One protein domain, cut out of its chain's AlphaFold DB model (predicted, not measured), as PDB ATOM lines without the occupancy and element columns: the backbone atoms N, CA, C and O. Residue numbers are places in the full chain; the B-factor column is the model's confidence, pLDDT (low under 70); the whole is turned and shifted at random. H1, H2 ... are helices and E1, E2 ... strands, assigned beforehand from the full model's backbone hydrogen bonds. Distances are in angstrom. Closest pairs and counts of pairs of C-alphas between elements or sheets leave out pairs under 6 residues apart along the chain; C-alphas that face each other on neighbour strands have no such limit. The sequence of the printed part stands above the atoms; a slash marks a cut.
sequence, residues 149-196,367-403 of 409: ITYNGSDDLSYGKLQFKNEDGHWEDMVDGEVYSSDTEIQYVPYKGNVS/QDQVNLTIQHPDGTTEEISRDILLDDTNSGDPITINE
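This is residues 149 to 196 and 367 to 403 of the 409 residues of the protein "Type II secretion system protein" of Psychrilyobacter sp. S5 (UniProt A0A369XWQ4). Two small antiparallel sheets of four strands each are only partly face to face: E2, E5 and E8 of one sheet are opposite the long hairpin E6 and E7 of the other. That hairpin makes the long axis, with its turn at one end of the whole and the small helix H1 near the other. You find 85 printed residues, mostly strand, in the order E1 E2 E3 E4 E5 H1 E6 E7 E8, with sheet orders E4 E1 E6 E7 and E3 E2 E5 E8. The whole is compact, with a radius of gyration of the C-alphas of 13.1 A, yet elongated in outline, spanning 44 by 28 by 18 A.

Begin with the twisted sheet, at inner strand E6, residues 367 to 375. Its antiparallel neighbour E7, residues 381 to 390, forms a hairpin with it; look for N 372 and O 384, 2.8 A apart. On the other side of E6 is E1, residues 149 to 151, antiparallel, with N 150 and O 373 at 2.8 A. Next comes edge strand E4, residues 179 to 181, antiparallel to E1, with N 149 and O 180 at 2.8 A. In the second sheet, E2, residues 160 to 165, and E5, residues 186 to 190, are antiparallel at 150 degrees, with N 163 and O 187 at 2.8 A. E3, residues 171 to 173, forms a hairpin with E2, with N 164 and O 172 at 2.8 A. E8, residues 399 to 402, is antiparallel to E5, with N 188 and O 399 at 2.8 A. Between the sheets, the closest C-alphas of E7 and E8, Arg 386 and Ile 401, are 7.3 A apart. H1, residues 192 to 195, only grazes the first sheet, and is too short for any O i to N i+4 pair; its one O i to N i+3 pair is not within range.

Find C-alpha 149 at (-48.934, 29.293, -0.039), where E1 begins its 6.6 A. E2 measures 16.4 A, E3 and E4 7.0 A each, E5 13.3 A and H1 5.5 A. From C-alpha 367 at (-35.567, 30.658, -18.174), E6 runs 26.3 A; E7 runs 28.7 A. E8, 9.4 A, ends at C-alpha 402, (-49.104, 23.222, -8.028).

The two C-alphas farthest apart, Ser 196 and Asp 378, are 44.2 A apart. Residues 197 to 366 are not printed; C-alphas 196 and 367 stand 12.3 A apart across this cut. Of the links printed whole, none is long. Look for pLDDT under 70 at residues 153 to 156 and 196; the mean of the printed part is 84.4.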
ATOM      1  N   ILE A 149     -49.891  29.013   1.033       86.50
ATOM      2  CA  ILE A 149     -48.934  29.293  -0.039       86.50
ATOM      3  C   ILE A 149     -48.715  30.798  -0.119       86.50
ATOM      4  O   ILE A 149     -49.662  31.562  -0.295       86.50
ATOM      5  N   THR A 150     -47.453  31.207  -0.080       86.50
ATOM      6  CA  THR A 150     -47.018  32.557  -0.441       86.50
ATOM      7  C   THR A 150     -46.117  32.478  -1.667       86.50
ATOM      8  O   THR A 150     -45.168  31.690  -1.709       86.50
ATOM      9  N   TYR A 151     -46.411  33.305  -2.667       84.56
ATOM     10  CA  TYR A 151     -45.489  33.561  -3.768       84.56
ATOM     11  C   TYR A 151     -44.517  34.663  -3.344       84.56
ATOM     12  O   TYR A 151     -44.949  35.764  -3.003       84.56
ATOM     13  N   ASN A 152     -43.221  34.349  -3.357       72.81
ATOM     14  CA  ASN A 152     -42.157  35.321  -3.135       72.81
ATOM     15  C   ASN A 152     -41.657  35.800  -4.501       72.81
ATOM     16  O   ASN A 152     -40.766  35.195  -5.096       72.81
ATOM     17  N   GLY A 153     -42.228  36.888  -5.007       64.19
ATOM     18  CA  GLY A 153     -41.914  37.472  -6.311       64.19
ATOM     19  C   GLY A 153     -40.600  38.250  -6.369       64.19
ATOM     20  O   GLY A 153     -40.461  39.139  -7.200       64.19
ATOM     21  N   SER A 154     -39.629  37.955  -5.496       54.94
ATOM     22  CA  SER A 154     -38.332  38.647  -5.495       54.94
ATOM     23  C   SER A 154     -37.498  38.395  -6.755       54.94
ATOM     24  O   SER A 154     -36.567  39.159  -7.014       54.94
ATOM     25  N   ASP A 155     -37.856  37.376  -7.533       56.59
ATOM     26  CA  ASP A 155     -37.333  37.113  -8.866       56.59
ATOM     27  C   ASP A 155     -38.441  37.470  -9.872       56.59
ATOM     28  O   ASP A 155     -39.384  36.703 -10.074       56.59
ATOM     29  N   ASP A 156     -38.387  38.680 -10.438       67.88
ATOM     30  CA  ASP A 156     -39.329  39.144 -11.465       67.88
ATOM     31  C   ASP A 156     -39.392  38.110 -12.610       67.88
ATOM     32  O   ASP A 156     -38.444  37.985 -13.393       67.88
ATOM     33  N   LEU A 157     -40.512  37.383 -12.725       87.38
ATOM     34  CA  LEU A 157     -40.749  36.444 -13.827       87.38
ATOM     35  C   LEU A 157     -40.718  37.219 -15.149       87.38
ATOM     36  O   LEU A 157     -41.580  38.057 -15.435       87.38
ATOM     37  N   SER A 158     -39.684  36.982 -15.947       87.12
ATOM     38  CA  SER A 158     -39.387  37.768 -17.145       87.12
ATOM     39  C   SER A 158     -40.181  37.289 -18.361       87.12
ATOM     40  O   SER A 158     -40.454  38.055 -19.298       87.12
ATOM     41  N   TYR A 159     -40.577  36.019 -18.347       88.88
ATOM     42  CA  TYR A 159     -41.144  35.320 -19.491       88.88
ATOM     43  C   TYR A 159     -42.578  34.862 -19.270       88.88
ATOM     44  O   TYR A 159     -43.141  34.231 -20.165       88.88
ATOM     45  N   GLY A 160     -43.198  35.194 -18.139       90.69
ATOM     46  CA  GLY A 160     -44.567  34.792 -17.850       90.69
ATOM     47  C   GLY A 160     -45.088  35.317 -16.523       90.69
ATOM     48  O   GLY A 160     -44.551  36.248 -15.933       90.69
ATOM     49  N   LYS A 161     -46.199  34.730 -16.082       91.94
ATOM     50  CA  LYS A 161     -46.845  35.042 -14.805       91.94
ATOM     51  C   LYS A 161     -47.429  33.802 -14.165       91.94
ATOM     52  O   LYS A 161     -47.798  32.858 -14.863       91.94
ATOM     53  N   LEU A 162     -47.603  33.855 -12.852       93.75
ATOM     54  CA  LEU A 162     -48.357  32.848 -12.123       93.75
ATOM     55  C   LEU A 162     -49.843  33.185 -12.095       93.75
ATOM     56  O   LEU A 162     -50.243  34.342 -11.944       93.75
ATOM     57  N   GLN A 163     -50.655  32.146 -12.226       94.69
ATOM     58  CA  GLN A 163     -52.088  32.200 -12.024       94.69
ATOM     59  C   GLN A 163     -52.511  31.126 -11.039       94.69
ATOM     60  O   GLN A 163     -51.993  30.013 -11.072       94.69
ATOM     61  N   PHE A 164     -53.494  31.453 -10.214       92.50
ATOM     62  CA  PHE A 164     -54.152  30.513  -9.328       92.50
ATOM     63  C   PHE A 164     -55.593  30.295  -9.782       92.50
ATOM     64  O   PHE A 164     -56.223  31.179 -10.371       92.50
ATOM     65  N   LYS A 165     -56.128  29.106  -9.527       90.94
ATOM     66  CA  LYS A 165     -57.527  28.802  -9.816       90.94
ATOM     67  C   LYS A 165     -58.381  29.186  -8.617       90.94
ATOM     68  O   LYS A 165     -58.213  28.652  -7.523       90.94
ATOM     69  N   ASN A 166     -59.286  30.137  -8.813       85.12
ATOM     70  CA  ASN A 166     -60.155  30.627  -7.753       85.12
ATOM     71  C   ASN A 166     -61.261  29.609  -7.391       85.12
ATOM     72  O   ASN A 166     -61.469  28.602  -8.070       85.12
ATOM     73  N   GLU A 167     -62.029  29.903  -6.336       73.31
ATOM     74  CA  GLU A 167     -63.143  29.059  -5.859       73.31
ATOM     75  C   GLU A 167     -64.242  28.811  -6.915       73.31
ATOM     76  O   GLU A 167     -65.024  27.870  -6.781       73.31
ATOM     77  N   ASP A 168     -64.343  29.677  -7.929       75.69
ATOM     78  CA  ASP A 168     -65.329  29.586  -9.010       75.69
ATOM     79  C   ASP A 168     -64.788  28.785 -10.218       75.69
ATOM     80  O   ASP A 168     -65.495  28.608 -11.212       75.69
ATOM     81  N   GLY A 169     -63.549  28.281 -10.136       81.56
ATOM     82  CA  GLY A 169     -62.883  27.506 -11.182       81.56
ATOM     83  C   GLY A 169     -62.240  28.350 -12.287       81.56
ATOM     84  O   GLY A 169     -61.864  27.803 -13.326       81.56
ATOM     85  N   HIS A 170     -62.123  29.666 -12.103       88.19
ATOM     86  CA  HIS A 170     -61.484  30.572 -13.056       88.19
ATOM     87  C   HIS A 170     -60.038  30.873 -12.657       88.19
ATOM     88  O   HIS A 170     -59.723  31.012 -11.479       88.19
ATOM     89  N   TRP A 171     -59.171  31.017 -13.657       93.88
ATOM     90  CA  TRP A 171     -57.782  31.415 -13.455       93.88
ATOM     91  C   TRP A 171     -57.664  32.926 -13.245       93.88
ATOM     92  O   TRP A 171     -58.140  33.710 -14.071       93.88
ATOM     93  N   GLU A 172     -56.993  33.317 -12.167       94.00
ATOM     94  CA  GLU A 172     -56.679  34.702 -11.814       94.00
ATOM     95  C   GLU A 172     -55.181  34.856 -11.551       94.00
ATOM     96  O   GLU A 172     -54.504  33.895 -11.201       94.00
ATOM     97  N   ASP A 173     -54.644  36.056 -11.763       93.25
ATOM     98  CA  ASP A 173     -53.215  36.318 -11.585       93.25
ATOM     99  C   ASP A 173     -52.854  36.294 -10.094       93.25
ATOM    100  O   ASP A 173     -53.556  36.892  -9.277       93.25
ATOM    101  N   MET A 174     -51.756  35.616  -9.745       91.00
ATOM    102  CA  MET A 174     -51.220  35.674  -8.386       91.00
ATOM    103  C   MET A 174     -50.588  37.041  -8.128       91.00
ATOM    104  O   MET A 174     -49.965  37.639  -9.008       91.00
ATOM    105  N   VAL A 175     -50.731  37.519  -6.899       87.00
ATOM    106  CA  VAL A 175     -50.174  38.777  -6.414       87.00
ATOM    107  C   VAL A 175     -49.044  38.448  -5.445       87.00
ATOM    108  O   VAL A 175     -49.192  37.619  -4.549       87.00
ATOM    109  N   ASP A 176     -47.900  39.095  -5.641       84.25
ATOM    110  CA  ASP A 176     -46.732  38.943  -4.775       84.25
ATOM    111  C   ASP A 176     -47.066  39.269  -3.309       84.25
ATOM    112  O   ASP A 176     -47.693  40.291  -3.008       84.25
ATOM    113  N   GLY A 177     -46.661  38.378  -2.401       78.56
ATOM    114  CA  GLY A 177     -46.915  38.489  -0.964       78.56
ATOM    115  C   GLY A 177     -48.362  38.247  -0.520       78.56
ATOM    116  O   GLY A 177     -48.635  38.329   0.681       78.56
ATOM    117  N   GLU A 178     -49.294  37.952  -1.433       85.38
ATOM    118  CA  GLU A 178     -50.611  37.441  -1.051       85.38
ATOM    119  C   GLU A 178     -50.543  35.961  -0.671       85.38
ATOM    120  O   GLU A 178     -49.689  35.199  -1.131       85.38
ATOM    121  N   VAL A 179     -51.471  35.576   0.205       84.12
ATOM    122  CA  VAL A 179     -51.560  34.234   0.764       84.12
ATOM    123  C   VAL A 179     -52.719  33.483   0.128       84.12
ATOM    124  O   VAL A 179     -53.847  33.977   0.077       84.12
ATOM    125  N   TYR A 180     -52.435  32.260  -0.301       85.50
ATOM    126  CA  TYR A 180     -53.372  31.341  -0.932       85.50
ATOM    127  C   TYR A 180     -53.461  30.053  -0.110       85.50
ATOM    128  O   TYR A 180     -52.528  29.699   0.603       85.50
ATOM    129  N   SER A 181     -54.572  29.322  -0.200       81.69
ATOM    130  CA  SER A 181     -54.649  27.978   0.396       81.69
ATOM    131  C   SER A 181     -53.626  27.040  -0.259       81.69
ATOM    132  O   SER A 181     -53.424  27.127  -1.473       81.69
ATOM    133  N   SER A 182     -53.032  26.112   0.497       81.00
ATOM    134  CA  SER A 182     -52.120  25.091  -0.045       81.00
ATOM    135  C   SER A 182     -52.757  24.165  -1.084       81.00
ATOM    136  O   SER A 182     -52.066  23.655  -1.960       81.00
ATOM    137  N   ASP A 183     -54.080  24.003  -1.040       77.69
ATOM    138  CA  ASP A 183     -54.846  23.194  -1.998       77.69
ATOM    139  C   ASP A 183     -55.091  23.900  -3.349       77.69
ATOM    140  O   ASP A 183     -55.813  23.384  -4.209       77.69
ATOM    141  N   THR A 184     -54.583  25.122  -3.529       84.25
ATOM    142  CA  THR A 184     -54.862  25.931  -4.720       84.25
ATOM    143  C   THR A 184     -54.083  25.419  -5.929       84.25
ATOM    144  O   THR A 184     -52.857  25.344  -5.884       84.25
ATOM    145  N   GLU A 185     -54.765  25.148  -7.046       90.50
ATOM    146  CA  GLU A 185     -54.090  24.897  -8.328       90.50
ATOM    147  C   GLU A 185     -53.364  26.166  -8.788       90.50
ATOM    148  O   GLU A 185     -53.971  27.239  -8.861       90.50
ATOM    149  N   ILE A 186     -52.083  26.036  -9.129       93.00
ATOM    150  CA  ILE A 186     -51.235  27.127  -9.611       93.00
ATOM    151  C   ILE A 186     -50.607  26.709 -10.934       93.00
ATOM    152  O   ILE A 186     -50.009  25.638 -11.042       93.00
ATOM    153  N   GLN A 187     -50.687  27.590 -11.927       94.75
ATOM    154  CA  GLN A 187     -50.036  27.427 -13.221       94.75
ATOM    155  C   GLN A 187     -49.159  28.634 -13.546       94.75
ATOM    156  O   GLN A 187     -49.453  29.767 -13.167       94.75
ATOM    157  N   TYR A 188     -48.108  28.394 -14.313       93.94
ATOM    158  CA  TYR A 188     -47.315  29.416 -14.967       93.94
ATOM    159  C   TYR A 188     -47.817  29.606 -16.399       93.94
ATOM    160  O   TYR A 188     -47.984  28.638 -17.140       93.94
ATOM    161  N   VAL A 189     -48.056  30.853 -16.799       93.25
ATOM    162  CA  VAL A 189     -48.535  31.219 -18.136       93.25
ATOM    163  C   VAL A 189     -47.455  32.017 -18.867       93.25
ATOM    164  O   VAL A 189     -47.205  33.169 -18.490       93.25
ATOM    165  N   PRO A 190     -46.844  31.456 -19.926       91.75
ATOM    166  CA  PRO A 190     -45.816  32.149 -20.692       91.75
ATOM    167  C   PRO A 190     -46.339  33.383 -21.448       91.75
ATOM    168  O   PRO A 190     -47.430  33.400 -22.028       91.75
ATOM    169  N   TYR A 191     -45.506  34.415 -21.539       87.62
ATOM    170  CA  TYR A 191     -45.669  35.545 -22.443       87.62
ATOM    171  C   TYR A 191     -45.066  35.203 -23.802       87.62
ATOM    172  O   TYR A 191     -43.904  35.499 -24.075       87.62
ATOM    173  N   LYS A 192     -45.877  34.635 -24.700       75.88
ATOM    174  CA  LYS A 192     -45.445  34.203 -26.043       75.88
ATOM    175  C   LYS A 192     -44.536  35.200 -26.785       75.88
ATOM    176  O   LYS A 192     -43.583  34.800 -27.445       75.88
ATOM    177  N   GLY A 193     -44.819  36.504 -26.680       72.81
ATOM    178  CA  GLY A 193     -44.027  37.556 -27.334       72.81
ATOM    179  C   GLY A 193     -42.608  37.743 -26.782       72.81
ATOM    180  O   GLY A 193     -41.752  38.233 -27.512       72.81
ATOM    181  N   ASN A 194     -42.352  37.339 -25.535       71.12
ATOM    182  CA  ASN A 194     -41.059  37.486 -24.865       71.12
ATOM    183  C   ASN A 194     -40.175  36.237 -25.001       71.12
ATOM    184  O   ASN A 194     -38.965  36.351 -24.837       71.12
ATOM    185  N   VAL A 195     -40.742  35.066 -25.309       72.44
ATOM    186  CA  VAL A 195     -39.970  33.818 -25.467       72.44
ATOM    187  C   VAL A 195     -39.312  33.750 -26.847       72.44
ATOM    188  O   VAL A 195     -38.099  33.604 -26.945       72.44
ATOM    189  N   SER A 196     -40.088  33.963 -27.914       61.38
ATOM    190  CA  SER A 196     -39.623  33.799 -29.304       61.38
ATOM    191  C   SER A 196     -38.510  34.779 -29.720       61.38
ATOM    192  O   SER A 196     -37.769  34.536 -30.664       61.38
ATOM    193  N   GLN A 367     -35.476  31.259 -19.502       87.06
ATOM    194  CA  GLN A 367     -35.567  30.658 -18.174       87.06
ATOM    195  C   GLN A 367     -36.212  31.619 -17.179       87.06
ATOM    196  O   GLN A 367     -35.789  32.768 -17.079       87.06
ATOM    197  N   ASP A 368     -37.197  31.121 -16.439       89.00
ATOM    198  CA  ASP A 368     -37.713  31.721 -15.207       89.00
ATOM    199  C   ASP A 368     -37.609  30.680 -14.084       89.00
ATOM    200  O   ASP A 368     -37.651  29.478 -14.342       89.00
ATOM    201  N   GLN A 369     -37.506  31.122 -12.832       88.81
ATOM    202  CA  GLN A 369     -37.568  30.237 -11.670       88.81
ATOM    203  C   GLN A 369     -38.782  30.609 -10.822       88.81
ATOM    204  O   GLN A 369     -38.975  31.767 -10.456       88.81
ATOM    205  N   VAL A 370     -39.613  29.618 -10.513       89.75
ATOM    206  CA  VAL A 370     -40.781  29.786  -9.651       89.75
ATOM    207  C   VAL A 370     -40.462  29.229  -8.275       89.75
ATOM    208  O   VAL A 370     -40.184  28.041  -8.145       89.75
ATOM    209  N   ASN A 371     -40.563  30.085  -7.258       88.69
ATOM    210  CA  ASN A 371     -40.378  29.732  -5.856       88.69
ATOM    211  C   ASN A 371     -41.662  30.045  -5.072       88.69
ATOM    212  O   ASN A 371     -42.087  31.200  -4.985       88.69
ATOM    213  N   LEU A 372     -42.286  29.016  -4.499       89.44
ATOM    214  CA  LEU A 372     -43.435  29.135  -3.599       89.44
ATOM    215  C   LEU A 372     -43.055  28.611  -2.218       89.44
ATOM    216  O   LEU A 372     -42.390  27.583  -2.107       89.44
ATOM    217  N   THR A 373     -43.525  29.277  -1.169       89.31
ATOM    218  CA  THR A 373     -43.377  28.802   0.209       89.31
ATOM    219  C   THR A 373     -44.734  28.371   0.736       89.31
ATOM    220  O   THR A 373     -45.663  29.175   0.758       89.31
ATOM    221  N   ILE A 374     -44.840  27.123   1.180       87.88
ATOM    222  CA  ILE A 374     -45.972  26.619   1.954       87.88
ATOM    223  C   ILE A 374     -45.605  26.749   3.428       87.88
ATOM    224  O   ILE A 374     -44.607  26.190   3.871       87.88
ATOM    225  N   GLN A 375     -46.399  27.479   4.202       86.44
ATOM    226  CA  GLN A 375     -46.272  27.535   5.652       86.44
ATOM    227  C   GLN A 375     -47.374  26.700   6.292       86.44
ATOM    228  O   GLN A 375     -48.550  26.988   6.098       86.44
ATOM    229  N   HIS A 376     -46.997  25.706   7.093       80.62
ATOM    230  CA  HIS A 376     -47.933  24.832   7.789       80.62
ATOM    231  C   HIS A 376     -48.393  25.415   9.136       80.62
ATOM    232  O   HIS A 376     -47.690  26.218   9.765       80.62
ATOM    233  N   PRO A 377     -49.541  24.948   9.663       73.69
ATOM    234  CA  PRO A 377     -50.076  25.353  10.967       73.69
ATOM    235  C   PRO A 377     -49.142  25.154  12.164       73.69
ATOM    236  O   PRO A 377     -49.293  25.821  13.187       73.69
ATOM    237  N   ASP A 378     -48.221  24.196  12.079       72.31
ATOM    238  CA  ASP A 378     -47.250  23.891  13.131       72.31
ATOM    239  C   ASP A 378     -46.006  24.801  13.090       72.31
ATOM    240  O   ASP A 378     -45.126  24.688  13.947       72.31
ATOM    241  N   GLY A 379     -45.964  25.735  12.133       77.31
ATOM    242  CA  GLY A 379     -44.870  26.673  11.908       77.31
ATOM    243  C   GLY A 379     -43.731  26.116  11.055       77.31
ATOM    244  O   GLY A 379     -42.727  26.809  10.888       77.31
ATOM    245  N   THR A 380     -43.850  24.890  10.538       82.69
ATOM    246  CA  THR A 380     -42.919  24.365   9.533       82.69
ATOM    247  C   THR A 380     -43.194  24.978   8.161       82.69
ATOM    248  O   THR A 380     -44.271  25.525   7.911       82.69
ATOM    249  N   THR A 381     -42.195  24.935   7.283       87.94
ATOM    250  CA  THR A 381     -42.286  25.476   5.926       87.94
ATOM    251  C   THR A 381     -41.765  24.469   4.913       87.94
ATOM    252  O   THR A 381     -40.723  23.853   5.145       87.94
ATOM    253  N   GLU A 382     -42.443  24.374   3.779       87.62
ATOM    254  CA  GLU A 382     -42.021  23.640   2.589       87.62
ATOM    255  C   GLU A 382     -41.817  24.621   1.427       87.62
ATOM    256  O   GLU A 382     -42.476  25.658   1.353       87.62
ATOM    257  N   GLU A 383     -40.888  24.318   0.524       88.00
ATOM    258  CA  GLU A 383     -40.623  25.137  -0.660       88.00
ATOM    259  C   GLU A 383     -40.892  24.331  -1.929       88.00
ATOM    260  O   GLU A 383     -40.379  23.224  -2.100       88.00
ATOM    261  N   ILE A 384     -41.670  24.915  -2.840       87.31
ATOM    262  CA  ILE A 384     -41.806  24.438  -4.212       87.31
ATOM    263  C   ILE A 384     -40.922  25.337  -5.072       87.31
ATOM    264  O   ILE A 384     -41.272  26.488  -5.326       87.31
ATOM    265  N   SER A 385     -39.786  24.802  -5.517       88.19
ATOM    266  CA  SER A 385     -38.904  25.443  -6.498       88.19
ATOM    267  C   SER A 385     -39.012  24.702  -7.824       88.19
ATOM    268  O   SER A 385     -38.801  23.489  -7.875       88.19
ATOM    269  N   ARG A 386     -39.323  25.421  -8.903       88.94
ATOM    270  CA  ARG A 386     -39.438  24.858 -10.250       88.94
ATOM    271  C   ARG A 386     -38.779  25.773 -11.276       88.94
ATOM    272  O   ARG A 386     -39.175  26.929 -11.418       88.94
ATOM    273  N   ASP A 387     -37.838  25.216 -12.029       89.25
ATOM    274  CA  ASP A 387     -37.263  25.868 -13.204       89.25
ATOM    275  C   ASP A 387     -38.248  25.791 -14.375       89.25
ATOM    276  O   ASP A 387     -38.819  24.736 -14.672       89.25
ATOM    277  N   ILE A 388     -38.457  26.922 -15.039       90.12
ATOM    278  CA  ILE A 388     -39.340  27.068 -16.188       90.12
ATOM    279  C   ILE A 388     -38.480  27.331 -17.414       90.12
ATOM    280  O   ILE A 388     -37.900  28.405 -17.551       90.12
ATOM    281  N   LEU A 389     -38.413  26.346 -18.305       89.31
ATOM    282  CA  LEU A 389     -37.643  26.411 -19.543       89.31
ATOM    283  C   LEU A 389     -38.594  26.582 -20.726       89.31
ATOM    284  O   LEU A 389     -39.492  25.763 -20.938       89.31
ATOM    285  N   LEU A 390     -38.418  27.667 -21.475       88.44
ATOM    286  CA  LEU A 390     -39.322  28.073 -22.544       88.44
ATOM    287  C   LEU A 390     -38.599  28.214 -23.880       88.44
ATOM    288  O   LEU A 390     -37.522  28.802 -23.970       88.44
ATOM    289  N   ASP A 391     -39.251  27.753 -24.938       85.19
ATOM    290  CA  ASP A 391     -38.851  27.935 -26.325       85.19
ATOM    291  C   ASP A 391     -40.083  28.123 -27.232       85.19
ATOM    292  O   ASP A 391     -41.229  28.230 -26.781       85.19
ATOM    293  N   ASP A 392     -39.871  28.171 -28.545       79.31
ATOM    294  CA  ASP A 392     -40.958  28.343 -29.513       79.31
ATOM    295  C   ASP A 392     -41.989  27.197 -29.509       79.31
ATOM    296  O   ASP A 392     -43.114  27.392 -29.975       79.31
ATOM    297  N   THR A 393     -41.646  26.021 -28.976       77.00
ATOM    298  CA  THR A 393     -42.518  24.840 -28.940       77.00
ATOM    299  C   THR A 393     -43.477  24.833 -27.754       77.00
ATOM    300  O   THR A 393     -44.578  24.307 -27.896       77.00
ATOM    301  N   ASN A 394     -43.108  25.450 -26.625       81.19
ATOM    302  CA  ASN A 394     -43.908  25.448 -25.390       81.19
ATOM    303  C   ASN A 394     -44.320  26.855 -24.898       81.19
ATOM    304  O   ASN A 394     -45.084  26.980 -23.944       81.19
ATOM    305  N   SER A 395     -43.913  27.930 -25.584       81.50
ATOM    306  CA  SER A 395     -44.251  29.332 -25.255       81.50
ATOM    307  C   SER A 395     -45.743  29.709 -25.292       81.50
ATOM    308  O   SER A 395     -46.091  30.873 -25.068       81.50
ATOM    309  N   GLY A 396     -46.633  28.778 -25.640       81.69
ATOM    310  CA  GLY A 396     -48.079  28.998 -25.709       81.69
ATOM    311  C   GLY A 396     -48.890  28.270 -24.642       81.69
ATOM    312  O   GLY A 396     -50.059  28.616 -24.463       81.69
ATOM    313  N   ASP A 397     -48.291  27.302 -23.952       87.69
ATOM    314  CA  ASP A 397     -49.023  26.356 -23.119       87.69
ATOM    315  C   ASP A 397     -48.761  26.632 -21.628       87.69
ATOM    316  O   ASP A 397     -47.612  26.850 -21.237       87.69
ATOM    317  N   PRO A 398     -49.806  26.666 -20.777       92.00
ATOM    318  CA  PRO A 398     -49.622  26.777 -19.335       92.00
ATOM    319  C   PRO A 398     -48.861  25.578 -18.762       92.00
ATOM    320  O   PRO A 398     -49.076  24.439 -19.173       92.00
ATOM    321  N   ILE A 399     -48.009  25.838 -17.773       92.06
ATOM    322  CA  ILE A 399     -47.217  24.825 -17.070       92.06
ATOM    323  C   ILE A 399     -47.750  24.709 -15.644       92.06
ATOM    324  O   ILE A 399     -47.748  25.698 -14.911       92.06
ATOM    325  N   THR A 400     -48.181  23.519 -15.221       92.56
ATOM    326  CA  THR A 400     -48.607  23.309 -13.832       92.56
ATOM    327  C   THR A 400     -47.430  23.502 -12.869       92.56
ATOM    328  O   THR A 400     -46.369  22.892 -13.030       92.56
ATOM    329  N   ILE A 401     -47.637  24.324 -11.840       91.56
ATOM    330  CA  ILE A 401     -46.710  24.528 -10.720       91.56
ATOM    331  C   ILE A 401     -47.179  23.755  -9.490       91.56
ATOM    332  O   ILE A 401     -46.398  22.997  -8.921       91.56
ATOM    333  N   ASN A 402     -48.446  23.938  -9.113       88.62
ATOM    334  CA  ASN A 402     -49.104  23.222  -8.028       88.62
ATOM    335  C   ASN A 402     -50.410  22.633  -8.555       88.62
ATOM    336  O   ASN A 402     -51.204  23.337  -9.180       88.62
ATOM    337  N   GLU A 403     -50.629  21.353  -8.311       81.56
ATOM    338  CA  GLU A 403     -51.800  20.625  -8.788       81.56
ATOM    339  C   GLU A 403     -52.711  20.317  -7.601       81.56
ATOM    340  O   GLU A 403     -52.246  19.991  -6.508       81.56
TER     341      GLU A 403